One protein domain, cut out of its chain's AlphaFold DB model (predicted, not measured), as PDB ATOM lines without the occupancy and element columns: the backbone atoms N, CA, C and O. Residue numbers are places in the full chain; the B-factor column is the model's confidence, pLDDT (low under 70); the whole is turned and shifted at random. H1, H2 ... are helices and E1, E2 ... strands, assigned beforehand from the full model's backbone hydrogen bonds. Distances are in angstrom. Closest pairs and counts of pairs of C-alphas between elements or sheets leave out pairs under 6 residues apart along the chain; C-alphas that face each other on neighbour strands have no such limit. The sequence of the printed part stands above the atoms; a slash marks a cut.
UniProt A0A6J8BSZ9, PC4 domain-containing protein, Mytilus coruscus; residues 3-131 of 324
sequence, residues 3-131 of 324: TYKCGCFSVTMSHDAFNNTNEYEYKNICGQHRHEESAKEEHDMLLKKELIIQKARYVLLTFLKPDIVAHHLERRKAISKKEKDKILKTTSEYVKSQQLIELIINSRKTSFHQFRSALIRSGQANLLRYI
ATOM      1  N   THR A   3       1.509 -57.613 -63.270       72.69
ATOM      2  CA  THR A   3       1.393 -56.453 -62.383       72.69
ATOM      3  C   THR A   3       2.421 -56.588 -61.273       72.69
ATOM      4  O   THR A   3       2.399 -57.566 -60.528       72.69
ATOM      5  N   TYR A   4       3.309 -55.607 -61.163       67.44
ATOM      6  CA  TYR A   4       4.297 -55.523 -60.095       67.44
ATOM      7  C   TYR A   4       3.836 -54.480 -59.082       67.44
ATOM      8  O   TYR A   4       3.407 -53.389 -59.458       67.44
ATOM      9  N   LYS A   5       3.900 -54.832 -57.797       64.44
ATOM     10  CA  LYS A   5       3.557 -53.938 -56.689       64.44
ATOM     11  C   LYS A   5       4.839 -53.556 -55.950       64.44
ATOM     12  O   LYS A   5       5.420 -54.395 -55.267       64.44
ATOM     13  N   CYS A   6       5.279 -52.303 -56.086       60.75
ATOM     14  CA  CYS A   6       6.118 -51.662 -55.065       60.75
ATOM     15  C   CYS A   6       5.151 -51.231 -53.945       60.75
ATOM     16  O   CYS A   6       4.000 -50.917 -54.237       60.75
ATOM     17  N   GLY A   7       5.571 -51.164 -52.677       64.06
ATOM     18  CA  GLY A   7       4.690 -50.716 -51.577       64.06
ATOM     19  C   GLY A   7       4.060 -49.320 -51.770       64.06
ATOM     20  O   GLY A   7       3.189 -48.947 -50.997       64.06
ATOM     21  N   CYS A   8       4.487 -48.578 -52.800       57.38
ATOM     22  CA  CYS A   8       4.054 -47.221 -53.131       57.38
ATOM     23  C   CYS A   8       3.145 -47.146 -54.388       57.38
ATOM     24  O   CYS A   8       2.429 -46.167 -54.536       57.38
ATOM     25  N   PHE A   9       3.146 -48.140 -55.299       61.19
ATOM     26  CA  PHE A   9       2.319 -48.139 -56.527       61.19
ATOM     27  C   PHE A   9       2.313 -49.501 -57.258       61.19
ATOM     28  O   PHE A   9       3.179 -50.354 -57.049       61.19
ATOM     29  N   SER A  10       1.330 -49.697 -58.148       71.00
ATOM     30  CA  SER A  10       1.197 -50.891 -59.002       71.00
ATOM     31  C   SER A  10       1.415 -50.525 -60.471       71.00
ATOM     32  O   SER A  10       0.693 -49.676 -60.982       71.00
ATOM     33  N   VAL A  11       2.346 -51.180 -61.173       73.38
ATOM     34  CA  VAL A  11       2.501 -51.017 -62.634       73.38
ATOM     35  C   VAL A  11       2.170 -52.326 -63.329       73.38
ATOM     36  O   VAL A  11       2.663 -53.388 -62.942       73.38
ATOM     37  N   THR A  12       1.352 -52.246 -64.375       73.81
ATOM     38  CA  THR A  12       0.977 -53.390 -65.209       73.81
ATOM     39  C   THR A  12       1.654 -53.254 -66.567       73.81
ATOM     40  O   THR A  12       1.433 -52.267 -67.261       73.81
ATOM     41  N   MET A  13       2.477 -54.233 -66.952       73.00
ATOM     42  CA  MET A  13       3.194 -54.219 -68.236       73.00
ATOM     43  C   MET A  13       2.835 -55.431 -69.109       73.00
ATOM     44  O   MET A  13       2.470 -56.507 -68.608       73.00
ATOM     45  N   SER A  14       2.917 -55.252 -70.434       72.81
ATOM     46  CA  SER A  14       2.795 -56.345 -71.405       72.81
ATOM     47  C   SER A  14       4.021 -57.266 -71.334       72.81
ATOM     48  O   SER A  14       5.062 -56.895 -70.793       72.81
ATOM     49  N   HIS A  15       3.883 -58.500 -71.823       62.81
ATOM     50  CA  HIS A  15       4.939 -59.511 -71.707       62.81
ATOM     51  C   HIS A  15       6.187 -59.146 -72.530       62.81
ATOM     52  O   HIS A  15       7.301 -59.407 -72.090       62.81
ATOM     53  N   ASP A  16       5.999 -58.457 -73.657       65.50
ATOM     54  CA  ASP A  16       7.069 -58.130 -74.604       65.50
ATOM     55  C   ASP A  16       7.977 -56.985 -74.127       65.50
ATOM     56  O   ASP A  16       9.150 -56.931 -74.485       65.50
ATOM     57  N   ALA A  17       7.480 -56.098 -73.255       58.44
ATOM     58  CA  ALA A  17       8.263 -54.991 -72.693       58.44
ATOM     59  C   ALA A  17       9.279 -55.438 -71.618       58.44
ATOM     60  O   ALA A  17      10.186 -54.684 -71.264       58.44
ATOM     61  N   PHE A  18       9.133 -56.661 -71.095       55.62
ATOM     62  CA  PHE A  18       9.901 -57.156 -69.950       55.62
ATOM     63  C   PHE A  18      11.299 -57.665 -70.322       55.62
ATOM     64  O   PHE A  18      12.218 -57.572 -69.518       55.62
ATOM     65  N   ASN A  19      11.500 -58.159 -71.548       57.66
ATOM     66  CA  ASN A  19      12.784 -58.759 -71.935       57.66
ATOM     67  C   ASN A  19      13.920 -57.737 -72.140       57.66
ATOM     68  O   ASN A  19      15.062 -58.148 -72.303       57.66
ATOM     69  N   ASN A  20      13.625 -56.432 -72.092       57.12
ATOM     70  CA  ASN A  20      14.611 -55.360 -72.275       57.12
ATOM     71  C   ASN A  20      14.779 -54.421 -71.068       57.12
ATOM     72  O   ASN A  20      15.681 -53.592 -71.094       57.12
ATOM     73  N   THR A  21      13.956 -54.529 -70.019       55.81
ATOM     74  CA  THR A  21      14.042 -53.652 -68.835       55.81
ATOM     75  C   THR A  21      14.519 -54.456 -67.626       55.81
ATOM     76  O   THR A  21      13.809 -55.298 -67.080       55.81
ATOM     77  N   ASN A  22      15.777 -54.237 -67.235       60.72
ATOM     78  CA  ASN A  22      16.418 -54.935 -66.120       60.72
ATOM     79  C   ASN A  22      15.737 -54.560 -64.789       60.72
ATOM     80  O   ASN A  22      15.420 -53.397 -64.556       60.72
ATOM     81  N   GLU A  23      15.613 -55.512 -63.857       57.94
ATOM     82  CA  GLU A  23      15.098 -55.314 -62.482       57.94
ATOM     83  C   GLU A  23      15.745 -54.107 -61.750       57.94
ATOM     84  O   GLU A  23      15.157 -53.496 -60.854       57.94
ATOM     85  N   TYR A  24      16.954 -53.730 -62.176       59.28
ATOM     86  CA  TYR A  24      17.697 -52.551 -61.738       59.28
ATOM     87  C   TYR A  24      17.021 -51.210 -62.084       59.28
ATOM     88  O   TYR A  24      16.988 -50.315 -61.239       59.28
ATOM     89  N   GLU A  25      16.443 -51.058 -63.279       62.31
ATOM     90  CA  GLU A  25      15.752 -49.820 -63.679       62.31
ATOM     91  C   GLU A  25      14.496 -49.587 -62.833       62.31
ATOM     92  O   GLU A  25      14.203 -48.460 -62.438       62.31
ATOM     93  N   TYR A  26      13.805 -50.659 -62.448       59.19
ATOM     94  CA  TYR A  26      12.592 -50.570 -61.637       59.19
ATOM     95  C   TYR A  26      12.870 -50.105 -60.195       59.19
ATOM     96  O   TYR A  26      12.117 -49.305 -59.630       59.19
ATOM     97  N   LYS A  27      13.984 -50.558 -59.593       60.94
ATOM     98  CA  LYS A  27      14.440 -50.079 -58.274       60.94
ATOM     99  C   LYS A  27      14.845 -48.603 -58.314       60.94
ATOM    100  O   LYS A  27      14.547 -47.884 -57.360       60.94
ATOM    101  N   ASN A  28      15.433 -48.137 -59.419       64.38
ATOM    102  CA  ASN A  28      15.752 -46.721 -59.616       64.38
ATOM    103  C   ASN A  28      14.487 -45.851 -59.712       64.38
ATOM    104  O   ASN A  28      14.420 -44.818 -59.048       64.38
ATOM    105  N   ILE A  29      13.447 -46.303 -60.423       65.38
ATOM    106  CA  ILE A  29      12.175 -45.568 -60.557       65.38
ATOM    107  C   ILE A  29      11.428 -45.463 -59.208       65.38
ATOM    108  O   ILE A  29      10.992 -44.376 -58.833       65.38
ATOM    109  N   CYS A  30      11.326 -46.548 -58.415       61.31
ATOM    110  CA  CYS A  30      10.681 -46.488 -57.083       61.31
ATOM    111  C   CYS A  30      11.524 -45.691 -56.049       61.31
ATOM    112  O   CYS A  30      11.004 -45.250 -55.021       61.31
ATOM    113  N   GLY A  31      12.829 -45.505 -56.292       65.06
ATOM    114  CA  GLY A  31      13.686 -44.594 -55.526       65.06
ATOM    115  C   GLY A  31      13.435 -43.126 -55.880       65.06
ATOM    116  O   GLY A  31      13.191 -42.318 -54.988       65.06
ATOM    117  N   GLN A  32      13.425 -42.799 -57.176       68.69
ATOM    118  CA  GLN A  32      13.170 -41.444 -57.678       68.69
ATOM    119  C   GLN A  32      11.792 -40.918 -57.252       68.69
ATOM    120  O   GLN A  32      11.722 -39.831 -56.688       68.69
ATOM    121  N   HIS A  33      10.731 -41.722 -57.379       69.25
ATOM    122  CA  HIS A  33       9.379 -41.307 -56.981       69.25
ATOM    123  C   HIS A  33       9.271 -40.972 -55.483       69.25
ATOM    124  O   HIS A  33       8.652 -39.983 -55.107       69.25
ATOM    125  N   ARG A  34       9.923 -41.753 -54.608       68.94
ATOM    126  CA  ARG A  34       9.939 -41.472 -53.160       68.94
ATOM    127  C   ARG A  34      10.701 -40.196 -52.816       68.94
ATOM    128  O   ARG A  34      10.313 -39.487 -51.891       68.94
ATOM    129  N   HIS A  35      11.780 -39.904 -53.539       74.69
ATOM    130  CA  HIS A  35      12.498 -38.643 -53.377       74.69
ATOM    131  C   HIS A  35      11.664 -37.450 -53.861       74.69
ATOM    132  O   HIS A  35      11.654 -36.422 -53.187       74.69
ATOM    133  N   GLU A  36      10.935 -37.594 -54.968       77.88
ATOM    134  CA  GLU A  36      10.049 -36.555 -55.505       77.88
ATOM    135  C   GLU A  36       8.846 -36.277 -54.593       77.88
ATOM    136  O   GLU A  36       8.574 -35.116 -54.288       77.88
ATOM    137  N   GLU A  37       8.168 -37.312 -54.084       78.12
ATOM    138  CA  GLU A  37       7.068 -37.153 -53.120       78.12
ATOM    139  C   GLU A  37       7.547 -36.507 -51.817       78.12
ATOM    140  O   GLU A  37       6.951 -35.533 -51.358       78.12
ATOM    141  N   SER A  38       8.674 -36.968 -51.261       81.12
ATOM    142  CA  SER A  38       9.251 -36.369 -50.053       81.12
ATOM    143  C   SER A  38       9.654 -34.907 -50.262       81.12
ATOM    144  O   SER A  38       9.505 -34.101 -49.342       81.12
ATOM    145  N   ALA A  39      10.174 -34.549 -51.440       82.69
ATOM    146  CA  ALA A  39      10.540 -33.172 -51.763       82.69
ATOM    147  C   ALA A  39       9.302 -32.279 -51.924       82.69
ATOM    148  O   ALA A  39       9.303 -31.134 -51.469       82.69
ATOM    149  N   LYS A  40       8.230 -32.807 -52.526       84.88
ATOM    150  CA  LYS A  40       6.953 -32.102 -52.664       84.88
ATOM    151  C   LYS A  40       6.303 -31.840 -51.305       84.88
ATOM    152  O   LYS A  40       5.911 -30.710 -51.034       84.88
ATOM    153  N   GLU A  41       6.254 -32.840 -50.426       83.88
ATOM    154  CA  GLU A  41       5.741 -32.673 -49.059       83.88
ATOM    155  C   GLU A  41       6.557 -31.656 -48.248       83.88
ATOM    156  O   GLU A  41       6.000 -30.870 -47.478       83.88
ATOM    157  N   GLU A  42       7.886 -31.649 -48.409       84.31
ATOM    158  CA  GLU A  42       8.750 -30.655 -47.769       84.31
ATOM    159  C   GLU A  42       8.472 -29.242 -48.302       84.31
ATOM    160  O   GLU A  42       8.370 -28.300 -47.512       84.31
ATOM    161  N   HIS A  43       8.290 -29.095 -49.616       86.00
ATOM    162  CA  HIS A  43       7.966 -27.819 -50.249       86.00
ATOM    163  C   HIS A  43       6.609 -27.263 -49.794       86.00
ATOM    164  O   HIS A  43       6.542 -26.118 -49.340       86.00
ATOM    165  N   ASP A  44       5.549 -28.075 -49.829       84.69
ATOM    166  CA  ASP A  44       4.203 -27.665 -49.406       84.69
ATOM    167  C   ASP A  44       4.188 -27.226 -47.934       84.69
ATOM    168  O   ASP A  44       3.539 -26.248 -47.552       84.69
ATOM    169  N   MET A  45       4.962 -27.908 -47.089       82.94
ATOM    170  CA  MET A  45       5.104 -27.543 -45.684       82.94
ATOM    171  C   MET A  45       5.846 -26.219 -45.482       82.94
ATOM    172  O   MET A  45       5.471 -25.437 -44.603       82.94
ATOM    173  N   LEU A  46       6.893 -25.953 -46.269       84.62
ATOM    174  CA  LEU A  46       7.611 -24.677 -46.230       84.62
ATOM    175  C   LEU A  46       6.703 -23.520 -46.654       84.62
ATOM    176  O   LEU A  46       6.662 -22.511 -45.950       84.62
ATOM    177  N   LEU A  47       5.914 -23.697 -47.719       85.31
ATOM    178  CA  LEU A  47       4.925 -22.708 -48.161       85.31
ATOM    179  C   LEU A  47       3.876 -22.433 -47.080       85.31
ATOM    180  O   LEU A  47       3.559 -21.279 -46.789       85.31
ATOM    181  N   LYS A  48       3.360 -23.484 -46.434       87.06
ATOM    182  CA  LYS A  48       2.380 -23.346 -45.351       87.06
ATOM    183  C   LYS A  48       2.954 -22.571 -44.164       87.06
ATOM    184  O   LYS A  48       2.318 -21.647 -43.658       87.06
ATOM    185  N   LYS A  49       4.173 -22.915 -43.744       87.81
ATOM    186  CA  LYS A  49       4.912 -22.222 -42.681       87.81
ATOM    187  C   LYS A  49       5.133 -20.752 -43.017       87.81
ATOM    188  O   LYS A  49       4.890 -19.896 -42.166       87.81
ATOM    189  N   GLU A  50       5.599 -20.461 -44.228       88.44
ATOM    190  CA  GLU A  50       5.801 -19.091 -44.685       88.44
ATOM    191  C   GLU A  50       4.486 -18.316 -44.621       88.44
ATOM    192  O   GLU A  50       4.435 -17.275 -43.975       88.44
ATOM    193  N   LEU A  51       3.399 -18.865 -45.164       85.06
ATOM    194  CA  LEU A  51       2.080 -18.236 -45.127       85.06
ATOM    195  C   LEU A  51       1.619 -17.906 -43.698       85.06
ATOM    196  O   LEU A  51       1.121 -16.809 -43.450       85.06
ATOM    197  N   ILE A  52       1.800 -18.826 -42.745       87.62
ATOM    198  CA  ILE A  52       1.437 -18.610 -41.333       87.62
ATOM    199  C   ILE A  52       2.251 -17.467 -40.729       87.62
ATOM    200  O   ILE A  52       1.699 -16.578 -40.082       87.62
ATOM    201  N   ILE A  53       3.568 -17.478 -40.942       89.75
ATOM    202  CA  ILE A  53       4.451 -16.438 -40.415       89.75
ATOM    203  C   ILE A  53       4.149 -15.089 -41.071       89.75
ATOM    204  O   ILE A  53       4.165 -14.080 -40.374       89.75
ATOM    205  N   GLN A  54       3.842 -15.059 -42.371       81.56
ATOM    206  CA  GLN A  54       3.485 -13.835 -43.090       81.56
ATOM    207  C   GLN A  54       2.187 -13.225 -42.544       81.56
ATOM    208  O   GLN A  54       2.163 -12.030 -42.263       81.56
ATOM    209  N   LYS A  55       1.150 -14.035 -42.280       79.81
ATOM    210  CA  LYS A  55      -0.086 -13.573 -41.613       79.81
ATOM    211  C   LYS A  55       0.187 -13.020 -40.212       79.81
ATOM    212  O   LYS A  55      -0.304 -11.967 -39.825       79.81
ATOM    213  N   ALA A  56       1.055 -13.686 -39.454       85.75
ATOM    214  CA  ALA A  56       1.445 -13.241 -38.118       85.75
ATOM    215  C   ALA A  56       2.509 -12.126 -38.109       85.75
ATOM    216  O   ALA A  56       2.897 -11.668 -37.030       85.75
ATOM    217  N   ARG A  57       3.022 -11.702 -39.271       86.12
ATOM    218  CA  ARG A  57       4.283 -10.953 -39.383       86.12
ATOM    219  C   ARG A  57       4.259  -9.663 -38.591       86.12
ATOM    220  O   ARG A  57       5.191  -9.404 -37.841       86.12
ATOM    221  N   TYR A  58       3.187  -8.888 -38.714       76.69
ATOM    222  CA  TYR A  58       3.049  -7.630 -37.985       76.69
ATOM    223  C   TYR A  58       3.118  -7.834 -36.465       76.69
ATOM    224  O   TYR A  58       3.883  -7.168 -35.766       76.69
ATOM    225  N   VAL A  59       2.357  -8.803 -35.957       80.19
ATOM    226  CA  VAL A  59       2.290  -9.117 -34.527       80.19
ATOM    227  C   VAL A  59       3.649  -9.595 -34.019       80.19
ATOM    228  O   VAL A  59       4.113  -9.141 -32.976       80.19
ATOM    229  N   LEU A  60       4.313 -10.476 -34.769       91.00
ATOM    230  CA  LEU A  60       5.646 -10.954 -34.421       91.00
ATOM    231  C   LEU A  60       6.666  -9.807 -34.442       91.00
ATOM    232  O   LEU A  60       7.424  -9.662 -33.495       91.00
ATOM    233  N   LEU A  61       6.661  -8.943 -35.455       85.88
ATOM    234  CA  LEU A  61       7.577  -7.798 -35.515       85.88
ATOM    235  C   LEU A  61       7.400  -6.825 -34.344       85.88
ATOM    236  O   LEU A  61       8.374  -6.216 -33.907       85.88
ATOM    237  N   THR A  62       6.174  -6.698 -33.841       77.38
ATOM    238  CA  THR A  62       5.821  -5.724 -32.804       77.38
ATOM    239  C   THR A  62       6.050  -6.252 -31.388       77.38
ATOM    240  O   THR A  62       6.501  -5.509 -30.519       77.38
ATOM    241  N   PHE A  63       5.730  -7.523 -31.130       87.00
ATOM    242  CA  PHE A  63       5.657  -8.059 -29.763       87.00
ATOM    243  C   PHE A  63       6.694  -9.123 -29.438       87.00
ATOM    244  O   PHE A  63       6.820  -9.504 -28.274       87.00
ATOM    245  N   LEU A  64       7.417  -9.623 -30.439       94.62
ATOM    246  CA  LEU A  64       8.505 -10.555 -30.200       94.62
ATOM    247  C   LEU A  64       9.618  -9.839 -29.432       94.62
ATOM    248  O   LEU A  64      10.024  -8.741 -29.793       94.62
ATOM    249  N   LYS A  65      10.125 -10.496 -28.391       95.81
ATOM    250  CA  LYS A  65      11.376 -10.171 -27.702       95.81
ATOM    251  C   LYS A  65      12.486 -11.030 -28.319       95.81
ATOM    252  O   LYS A  65      12.731 -12.141 -27.826       95.81
ATOM    253  N   PRO A  66      13.099 -10.593 -29.432       97.12
ATOM    254  CA  PRO A  66      13.986 -11.409 -30.252       97.12
ATOM    255  C   PRO A  66      15.198 -11.924 -29.481       97.12
ATOM    256  O   PRO A  66      15.591 -13.063 -29.700       97.12
ATOM    257  N   ASP A  67      15.742 -11.156 -28.536       97.56
ATOM    258  CA  ASP A  67      16.937 -11.542 -27.775       97.56
ATOM    259  C   ASP A  67      16.730 -12.843 -26.984       97.56
ATOM    260  O   ASP A  67      17.523 -13.787 -27.070       97.56
ATOM    261  N   ILE A  68      15.616 -12.917 -26.248       96.75
ATOM    262  CA  ILE A  68      15.275 -14.067 -25.400       96.75
ATOM    263  C   ILE A  68      14.946 -15.280 -26.280       96.75
ATOM    264  O   ILE A  68      15.378 -16.404 -26.009       96.75
ATOM    265  N   VAL A  69      14.215 -15.061 -27.375       97.44
ATOM    266  CA  VAL A  69      13.815 -16.133 -28.299       97.44
ATOM    267  C   VAL A  69      15.024 -16.691 -29.042       97.44
ATOM    268  O   VAL A  69      15.188 -17.910 -29.101       97.44
ATOM    269  N   ALA A  70      15.912 -15.828 -29.539       97.12
ATOM    270  CA  ALA A  70      17.152 -16.219 -30.203       97.12
ATOM    271  C   ALA A  70      18.056 -17.040 -29.271       97.12
ATOM    272  O   ALA A  70      18.644 -18.032 -29.704       97.12
ATOM    273  N   HIS A  71      18.115 -16.701 -27.978       97.38
ATOM    274  CA  HIS A  71      18.842 -17.498 -26.987       97.38
ATOM    275  C   HIS A  71      18.286 -18.930 -26.867       97.38
ATOM    276  O   HIS A  71      19.042 -19.905 -26.906       97.38
ATOM    277  N   HIS A  72      16.962 -19.091 -26.774       96.69
ATOM    278  CA  HIS A  72      16.341 -20.420 -26.715       96.69
ATOM    279  C   HIS A  72      16.490 -21.217 -28.016       96.69
ATOM    280  O   HIS A  72      16.662 -22.440 -27.964       96.69
ATOM    281  N   LEU A  73      16.445 -20.540 -29.164       95.38
ATOM    282  CA  LEU A  73      16.658 -21.150 -30.474       95.38
ATOM    283  C   LEU A  73      18.093 -21.663 -30.633       95.38
ATOM    284  O   LEU A  73      18.287 -22.804 -31.052       95.38
ATOM    285  N   GLU A  74      19.094 -20.878 -30.238       95.88
ATOM    286  CA  GLU A  74      20.501 -21.288 -30.290       95.88
ATOM    287  C   GLU A  74      20.782 -22.477 -29.364       95.88
ATOM    288  O   GLU A  74      21.381 -23.465 -29.789       95.88
ATOM    289  N   ARG A  75      20.236 -22.466 -28.140       94.50
ATOM    290  CA  ARG A  75      20.343 -23.597 -27.200       94.50
ATOM    291  C   ARG A  75      19.774 -24.903 -27.768       94.50
ATOM    292  O   ARG A  75      20.229 -25.988 -27.408       94.50
ATOM    293  N   ARG A  76      18.776 -24.818 -28.653       91.69
ATOM    294  CA  ARG A  76      18.165 -25.963 -29.352       91.69
ATOM    295  C   ARG A  76      18.816 -26.268 -30.705       91.69
ATOM    296  O   ARG A  76      18.340 -27.168 -31.392       91.69
ATOM    297  N   LYS A  77      19.894 -25.560 -31.065       92.56
ATOM    298  CA  LYS A  77      20.580 -25.645 -32.364       92.56
ATOM    299  C   LYS A  77      19.652 -25.352 -33.553       92.56
ATOM    300  O   LYS A  77      19.863 -25.876 -34.640       92.56
ATOM    301  N   ALA A  78      18.614 -24.543 -33.329       92.25
ATOM    302  CA  ALA A  78      17.689 -24.084 -34.367       92.25
ATOM    303  C   ALA A  78      18.305 -22.964 -35.217       92.25
ATOM    304  O   ALA A  78      18.037 -22.865 -36.409       92.25
ATOM    305  N   ILE A  79      19.148 -22.147 -34.583       94.56
ATOM    306  CA  ILE A  79      20.016 -21.155 -35.217       94.56
ATOM    307  C   ILE A  79      21.440 -21.349 -34.693       94.56
ATOM    308  O   ILE A  79      21.650 -21.860 -33.588       94.56
ATOM    309  N   SER A  80      22.428 -20.945 -35.476       95.25
ATOM    310  CA  SER A  80      23.832 -20.947 -35.079       95.25
ATOM    311  C   SER A  80      24.146 -19.813 -34.098       95.25
ATOM    312  O   SER A  80      23.496 -18.764 -34.076       95.25
ATOM    313  N   LYS A  81      25.225 -19.977 -33.325       97.00
ATOM    314  CA  LYS A  81      25.757 -18.912 -32.461       97.00
ATOM    315  C   LYS A  81      26.080 -17.637 -33.253       97.00
ATOM    316  O   LYS A  81      25.769 -16.546 -32.794       97.00
ATOM    317  N   LYS A  82      26.621 -17.776 -34.470       97.62
ATOM    318  CA  LYS A  82      26.937 -16.647 -35.361       97.62
ATOM    319  C   LYS A  82      25.685 -15.858 -35.763       97.62
ATOM    320  O   LYS A  82      25.733 -14.632 -35.795       97.62
ATOM    321  N   GLU A  83      24.583 -16.542 -36.066       96.88
ATOM    322  CA  GLU A  83      23.304 -15.896 -36.391       96.88
ATOM    323  C   GLU A  83      22.720 -15.180 -35.176       96.88
ATOM    324  O   GLU A  83      22.363 -14.011 -35.288       96.88
ATOM    325  N   LYS A  84      22.712 -15.827 -34.001       97.25
ATOM    326  CA  LYS A  84      22.307 -15.181 -32.744       97.25
ATOM    327  C   LYS A  84      23.125 -13.915 -32.487       97.25
ATOM    328  O   LYS A  84      22.554 -12.854 -32.267       97.25
ATOM    329  N   ASP A  85      24.451 -14.005 -32.561       97.62
ATOM    330  CA  ASP A  85      25.339 -12.870 -32.295       97.62
ATOM    331  C   ASP A  85      25.136 -11.737 -33.322       97.62
ATOM    332  O   ASP A  85      25.257 -10.565 -32.973       97.62
ATOM    333  N   LYS A  86      24.784 -12.054 -34.579       97.62
ATOM    334  CA  LYS A  86      24.408 -11.055 -35.597       97.62
ATOM    335  C   LYS A  86      23.123 -10.311 -35.214       97.62
ATOM    336  O   LYS A  86      23.086  -9.089 -35.336       97.62
ATOM    337  N   ILE A  87      22.106 -11.030 -34.734       96.56
ATOM    338  CA  ILE A  87      20.847 -10.432 -34.265       96.56
ATOM    339  C   ILE A  87      21.124  -9.536 -33.056       96.56
ATOM    340  O   ILE A  87      20.789  -8.360 -33.081       96.56
ATOM    341  N   LEU A  88      21.823 -10.045 -32.036       96.75
ATOM    342  CA  LEU A  88      22.089  -9.301 -30.798       96.75
ATOM    343  C   LEU A  88      22.945  -8.039 -31.006       96.75
ATOM    344  O   LEU A  88      22.838  -7.098 -30.226       96.75
ATOM    345  N   LYS A  89      23.777  -7.992 -32.056       97.75
ATOM    346  CA  LYS A  89      24.536  -6.790 -32.444       97.75
ATOM    347  C   LYS A  89      23.676  -5.689 -33.066       97.75
ATOM    348  O   LYS A  89      24.129  -4.553 -33.154       97.75
ATOM    349  N   THR A  90      22.478  -6.013 -33.546       96.94
ATOM    350  CA  THR A  90      21.577  -5.037 -34.163       96.94
ATOM    351  C   THR A  90      20.905  -4.207 -33.072       96.94
ATOM    352  O   THR A  90      20.325  -4.767 -32.154       96.94
ATOM    353  N   THR A  91      20.943  -2.876 -33.159       92.06
ATOM    354  CA  THR A  91      20.422  -2.005 -32.086       92.06
ATOM    355  C   THR A  91      18.892  -1.953 -32.033       92.06
ATOM    356  O   THR A  91      18.309  -1.854 -30.960       92.06
ATOM    357  N   SER A  92      18.228  -2.009 -33.191       92.56
ATOM    358  CA  SER A  92      16.768  -1.887 -33.282       92.56
ATOM    359  C   SER A  92      16.072  -3.224 -33.025       92.56
ATOM    360  O   SER A  92      16.258  -4.165 -33.798       92.56
ATOM    361  N   GLU A  93      15.216  -3.284 -31.998       87.69
ATOM    362  CA  GLU A  93      14.372  -4.451 -31.679       87.69
ATOM    363  C   GLU A  93      13.523  -4.901 -32.874       87.69
ATOM    364  O   GLU A  93      13.441  -6.091 -33.159       87.69
ATOM    365  N   TYR A  94      12.961  -3.959 -33.636       88.31
ATOM    366  CA  TYR A  94      12.187  -4.281 -34.836       88.31
ATOM    367  C   TYR A  94      13.038  -5.022 -35.876       88.31
ATOM    368  O   TYR A  94      12.635  -6.060 -36.402       88.31
ATOM    369  N   VAL A  95      14.252  -4.524 -36.142       90.56
ATOM    370  CA  VAL A  95      15.161  -5.143 -37.119       90.56
ATOM    371  C   VAL A  95      15.651  -6.500 -36.610       90.56
ATOM    372  O   VAL A  95      15.774  -7.433 -37.401       90.56
ATOM    373  N   LYS A  96      15.869  -6.656 -35.299       96.94
ATOM    374  CA  LYS A  96      16.164  -7.959 -34.691       96.94
ATOM    375  C   LYS A  96      15.021  -8.955 -34.896       96.94
ATOM    376  O   LYS A  96      15.271 -10.074 -35.339       96.94
ATOM    377  N   SER A  97      13.780  -8.552 -34.614       95.62
ATOM    378  CA  SER A  97      12.585  -9.374 -34.837       95.62
ATOM    379  C   SER A  97      12.456  -9.765 -36.301       95.62
ATOM    380  O   SER A  97      12.251 -10.937 -36.602       95.62
ATOM    381  N   GLN A  98      12.668  -8.821 -37.217       92.62
ATOM    382  CA  GLN A  98      12.656  -9.085 -38.650       92.62
ATOM    383  C   GLN A  98      13.724 -10.107 -39.050       92.62
ATOM    384  O   GLN A  98      13.402 -11.098 -39.697       92.62
ATOM    385  N   GLN A  99      14.977  -9.913 -38.634       96.62
ATOM    386  CA  GLN A  99      16.065 -10.853 -38.922       96.62
ATOM    387  C   GLN A  99      15.774 -12.250 -38.368       96.62
ATOM    388  O   GLN A  99      16.027 -13.246 -39.044       96.62
ATOM    389  N   LEU A 100      15.235 -12.330 -37.149       96.19
ATOM    390  CA  LEU A 100      14.887 -13.597 -36.524       96.19
ATOM    391  C   LEU A 100      13.755 -14.301 -37.281       96.19
ATOM    392  O   LEU A 100      13.862 -15.491 -37.552       96.19
ATOM    393  N   ILE A 101      12.705 -13.572 -37.666       94.50
ATOM    394  CA  ILE A 101      11.580 -14.097 -38.450       94.50
ATOM    395  C   ILE A 101      12.062 -14.628 -39.804       94.50
ATOM    396  O   ILE A 101      11.718 -15.749 -40.163       94.50
ATOM    397  N   GLU A 102      12.900 -13.876 -40.519       94.06
ATOM    398  CA  GLU A 102      13.463 -14.305 -41.807       94.06
ATOM    399  C   GLU A 102      14.333 -15.561 -41.662       94.06
ATOM    400  O   GLU A 102      14.254 -16.477 -42.480       94.06
ATOM    401  N   LEU A 103      15.130 -15.663 -40.593       93.88
ATOM    402  CA  LEU A 103      15.875 -16.888 -40.290       93.88
ATOM    403  C   LEU A 103      14.941 -18.066 -40.013       93.88
ATOM    404  O   LEU A 103      15.202 -19.181 -40.470       93.88
ATOM    405  N   ILE A 104      13.843 -17.838 -39.289       92.38
ATOM    406  CA  ILE A 104      12.846 -18.878 -39.066       92.38
ATOM    407  C   ILE A 104      12.192 -19.273 -40.381       92.38
ATOM    408  O   ILE A 104      12.135 -20.465 -40.621       92.38
ATOM    409  N   ILE A 105      11.761 -18.360 -41.254       90.12
ATOM    410  CA  ILE A 105      11.158 -18.704 -42.557       90.12
ATOM    411  C   ILE A 105      12.119 -19.572 -43.383       90.12
ATOM    412  O   ILE A 105      11.758 -20.686 -43.765       90.12
ATOM    413  N   ASN A 106      13.369 -19.123 -43.534       89.06
ATOM    414  CA  ASN A 106      14.371 -19.742 -44.408       89.06
ATOM    415  C   ASN A 106      15.020 -21.025 -43.850       89.06
ATOM    416  O   ASN A 106      15.777 -21.696 -44.553       89.06
ATOM    417  N   SER A 107      14.771 -21.384 -42.590       85.69
ATOM    418  CA  SER A 107      15.365 -22.579 -41.975       85.69
ATOM    419  C   SER A 107      14.531 -23.845 -42.202       85.69
ATOM    420  O   SER A 107      13.317 -23.809 -42.406       85.69
ATOM    421  N   ARG A 108      15.194 -25.010 -42.138       77.50
ATOM    422  CA  ARG A 108      14.580 -26.335 -42.369       77.50
ATOM    423  C   ARG A 108      13.428 -26.637 -41.401       77.50
ATOM    424  O   ARG A 108      13.328 -26.030 -40.338       77.50
ATOM    425  N   LYS A 109      12.603 -27.636 -41.734       63.62
ATOM    426  CA  LYS A 109      11.375 -28.081 -41.035       63.62
ATOM    427  C   LYS A 109      11.398 -28.038 -39.495       63.62
ATOM    428  O   LYS A 109      10.436 -27.584 -38.880       63.62
ATOM    429  N   THR A 110      12.486 -28.458 -38.847       63.34
ATOM    430  CA  THR A 110      12.589 -28.505 -37.371       63.34
ATOM    431  C   THR A 110      12.573 -27.128 -36.698       63.34
ATOM    432  O   THR A 110      12.203 -27.022 -35.527       63.34
ATOM    433  N   SER A 111      12.903 -26.070 -37.440       73.69
ATOM    434  CA  SER A 111      12.978 -24.694 -36.943       73.69
ATOM    435  C   SER A 111      11.642 -24.130 -36.471       73.69
ATOM    436  O   SER A 111      11.618 -23.380 -35.500       73.69
ATOM    437  N   PHE A 112      10.519 -24.503 -37.095       86.12
ATOM    438  CA  PHE A 112       9.222 -23.914 -36.753       86.12
ATOM    439  C   PHE A 112       8.685 -24.447 -35.422       86.12
ATOM    440  O   PHE A 112       8.263 -23.681 -34.557       86.12
ATOM    441  N   HIS A 113       8.798 -25.759 -35.197       89.00
ATOM    442  CA  HIS A 113       8.500 -26.351 -33.893       89.00
ATOM    443  C   HIS A 113       9.438 -25.799 -32.806       89.00
ATOM    444  O   HIS A 113       9.005 -25.461 -31.703       89.00
ATOM    445  N   GLN A 114      10.729 -25.654 -33.121       92.56
ATOM    446  CA  GLN A 114      11.694 -25.044 -32.208       92.56
ATOM    447  C   GLN A 114      11.358 -23.577 -31.906       92.56
ATOM    448  O   GLN A 114      11.501 -23.166 -30.757       92.56
ATOM    449  N   PHE A 115      10.845 -22.825 -32.881       93.81
ATOM    450  CA  PHE A 115      10.361 -21.457 -32.706       93.81
ATOM    451  C   PHE A 115       9.150 -21.389 -31.779       93.81
ATOM    452  O   PHE A 115       9.198 -20.662 -30.789       93.81
ATOM    453  N   ARG A 116       8.125 -22.222 -31.997       93.12
ATOM    454  CA  ARG A 116       6.979 -22.342 -31.076       93.12
ATOM    455  C   ARG A 116       7.442 -22.655 -29.652       93.12
ATOM    456  O   ARG A 116       7.069 -21.981 -28.697       93.12
ATOM    457  N   SER A 117       8.336 -23.631 -29.511       91.56
ATOM    458  CA  SER A 117       8.893 -24.020 -28.214       91.56
ATOM    459  C   SER A 117       9.731 -22.905 -27.563       91.56
ATOM    460  O   SER A 117       9.735 -22.767 -26.340       91.56
ATOM    461  N   ALA A 118      10.439 -22.097 -28.357       95.81
ATOM    462  CA  ALA A 118      11.195 -20.942 -27.875       95.81
ATOM    463  C   ALA A 118      10.275 -19.803 -27.408       95.81
ATOM    464  O   ALA A 118      10.570 -19.164 -26.399       95.81
ATOM    465  N   LEU A 119       9.136 -19.585 -28.074       94.56
ATOM    466  CA  LEU A 119       8.118 -18.629 -27.629       94.56
ATOM    467  C   LEU A 119       7.557 -19.005 -26.255       94.56
ATOM    468  O   LEU A 119       7.522 -18.157 -25.371       94.56
ATOM    469  N   ILE A 120       7.228 -20.279 -26.027       87.12
ATOM    470  CA  ILE A 120       6.761 -20.754 -24.711       87.12
ATOM    471  C   ILE A 120       7.827 -20.505 -23.641       87.12
ATOM    472  O   ILE A 120       7.561 -19.863 -22.629       87.12
ATOM    473  N   ARG A 121       9.065 -20.960 -23.882       88.69
ATOM    474  CA  ARG A 121      10.148 -20.860 -22.886       88.69
ATOM    475  C   ARG A 121      10.596 -19.433 -22.592       88.69
ATOM    476  O   ARG A 121      11.087 -19.179 -21.501       88.69
ATOM    477  N   SER A 122      10.411 -18.521 -23.541       92.31
ATOM    478  CA  SER A 122      10.683 -17.094 -23.350       92.31
ATOM    479  C   SER A 122       9.528 -16.332 -22.686       92.31
ATOM    480  O   SER A 122       9.609 -15.112 -22.564       92.31
ATOM    481  N   GLY A 123       8.452 -17.018 -22.275       82.12
ATOM    482  CA  GLY A 123       7.273 -16.390 -21.669       82.12
ATOM    483  C   GLY A 123       6.395 -15.627 -22.668       82.12
ATOM    484  O   GLY A 123       5.646 -14.740 -22.277       82.12
ATOM    485  N   GLN A 124       6.491 -15.948 -23.960       91.50
ATOM    486  CA  GLN A 124       5.768 -15.304 -25.066       91.50
ATOM    487  C   GLN A 124       4.763 -16.260 -25.721       91.50
ATOM    488  O   GLN A 124       4.516 -16.215 -26.929       91.50
ATOM    489  N   ALA A 125       4.177 -17.158 -24.923       85.56
ATOM    490  CA  ALA A 125       3.194 -18.137 -25.388       85.56
ATOM    491  C   ALA A 125       1.952 -17.477 -26.015       85.56
ATOM    492  O   ALA A 125       1.337 -18.044 -26.912       85.56
ATOM    493  N   ASN A 126       1.626 -16.240 -25.629       77.12
ATOM    494  CA  ASN A 126       0.549 -15.453 -26.231       77.12
ATOM    495  C   ASN A 126       0.736 -15.212 -27.740       77.12
ATOM    496  O   ASN A 126      -0.247 -14.980 -28.437       77.12
ATOM    497  N   LEU A 127       1.969 -15.268 -28.258       87.94
ATOM    498  CA  LEU A 127       2.240 -15.130 -29.692       87.94
ATOM    499  C   LEU A 127       1.878 -16.397 -30.479       87.94
ATOM    500  O   LEU A 127       1.656 -16.321 -31.687       87.94
ATOM    501  N   LEU A 128       1.742 -17.548 -29.808       89.81
ATOM    502  CA  LEU A 128       1.394 -18.813 -30.457       89.81
ATOM    503  C   LEU A 128       0.030 -18.782 -31.133       89.81
ATOM    504  O   LEU A 128      -0.135 -19.453 -32.148       89.81
ATOM    505  N   ARG A 129      -0.930 -18.004 -30.620       84.56
ATOM    506  CA  ARG A 129      -2.275 -17.911 -31.211       84.56
ATOM    507  C   ARG A 129      -2.258 -17.397 -32.652       84.56
ATOM    508  O   ARG A 129      -3.131 -17.747 -33.429       84.56
ATOM    509  N   TYR A 130      -1.241 -16.616 -33.013       83.69
ATOM    510  CA  TYR A 130      -1.094 -16.055 -34.357       83.69
ATOM    511  C   TYR A 130      -0.349 -16.985 -35.313       83.69
ATOM    512  O   TYR A 130      -0.477 -16.848 -36.522       83.69
ATOM    513  N   ILE A 131       0.424 -17.932 -34.777       88.75
ATOM    514  CA  ILE A 131       1.235 -18.865 -35.569       88.75
ATOM    515  C   ILE A 131       0.770 -20.322 -35.453       88.75
ATOM    516  O   ILE A 131       1.501 -21.236 -35.836       88.75
TER     517      ILE A 131
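What this domain is: This is residues 3 to 131 of the 324 residues of the protein "PC4 domain-containing protein" of Mytilus coruscus (UniProt A0A6J8BSZ9). A two-stranded hairpin, E1 and E2, lies near the first end of one long, unbent helix, H1, whose other end joins a head of six shorter helices, H2 to H7. The printed part has 129 residues, with two antiparallel strands first and seven named helices after them: mostly helix. It is extended, with a radius of gyration of the C-alphas of 22.2 A, and spans 71 by 29 by 21 A.

How they stand to each other: E1, residues 3 to 6, and E2, residues 9 to 13, form an antiparallel hairpin at 152 degrees; N 4 and O 11, 2.9 A apart, are within hydrogen-bond range. The closest C-alphas of E1 and H1, residues 23 to 55, are those of Cys 6 and Cys 30, 7.2 A apart. With residues 46 to 53 alone, H1 touches H5, residues 93 to 106, at a shallow tilt of 20 degrees, opposite ways; the closest C-alphas, of Glu 50 and Ile 105, are 5.8 A apart. H5, the hub, also touches H2, residues 57 to 63, with C-alphas 61 and 97 closest at 5.3 A. H3, residues 66 to 75, and H4, residues 81 to 88, form a helical hairpin, C-alphas 70 and 84 closest at 5.8 A. H6, residues 110 to 121, touches H3, C-alphas 72 and 118 closest at 5.3 A. H7, residues 125 to 131, touches H1, C-alphas 131 and 52 closest at 5.8 A, with residues 52 to 55 of H1 alone. Every O i to N i+4 pair is within hydrogen-bond range in H2 to H6, 28 of 29 in H1, and 0 of 3 in H7, where 3 of 4 O i to N i+3 pairs are.

Where its parts are: E1 begins at C-alpha 3 (1.393, -56.453, -62.383). H1 measures 49.1 A, H5 19.9 A. H7 ends at C-alpha 131 (1.235, -18.865, -35.569).

The domain as a whole: The farthest C-alphas, of Asp 16 and Thr 91, are 71.7 A apart. The printed part has no cut and no long link. Residues 4 to 9, 15 to 34 and 109 to 110 have pLDDT under 70.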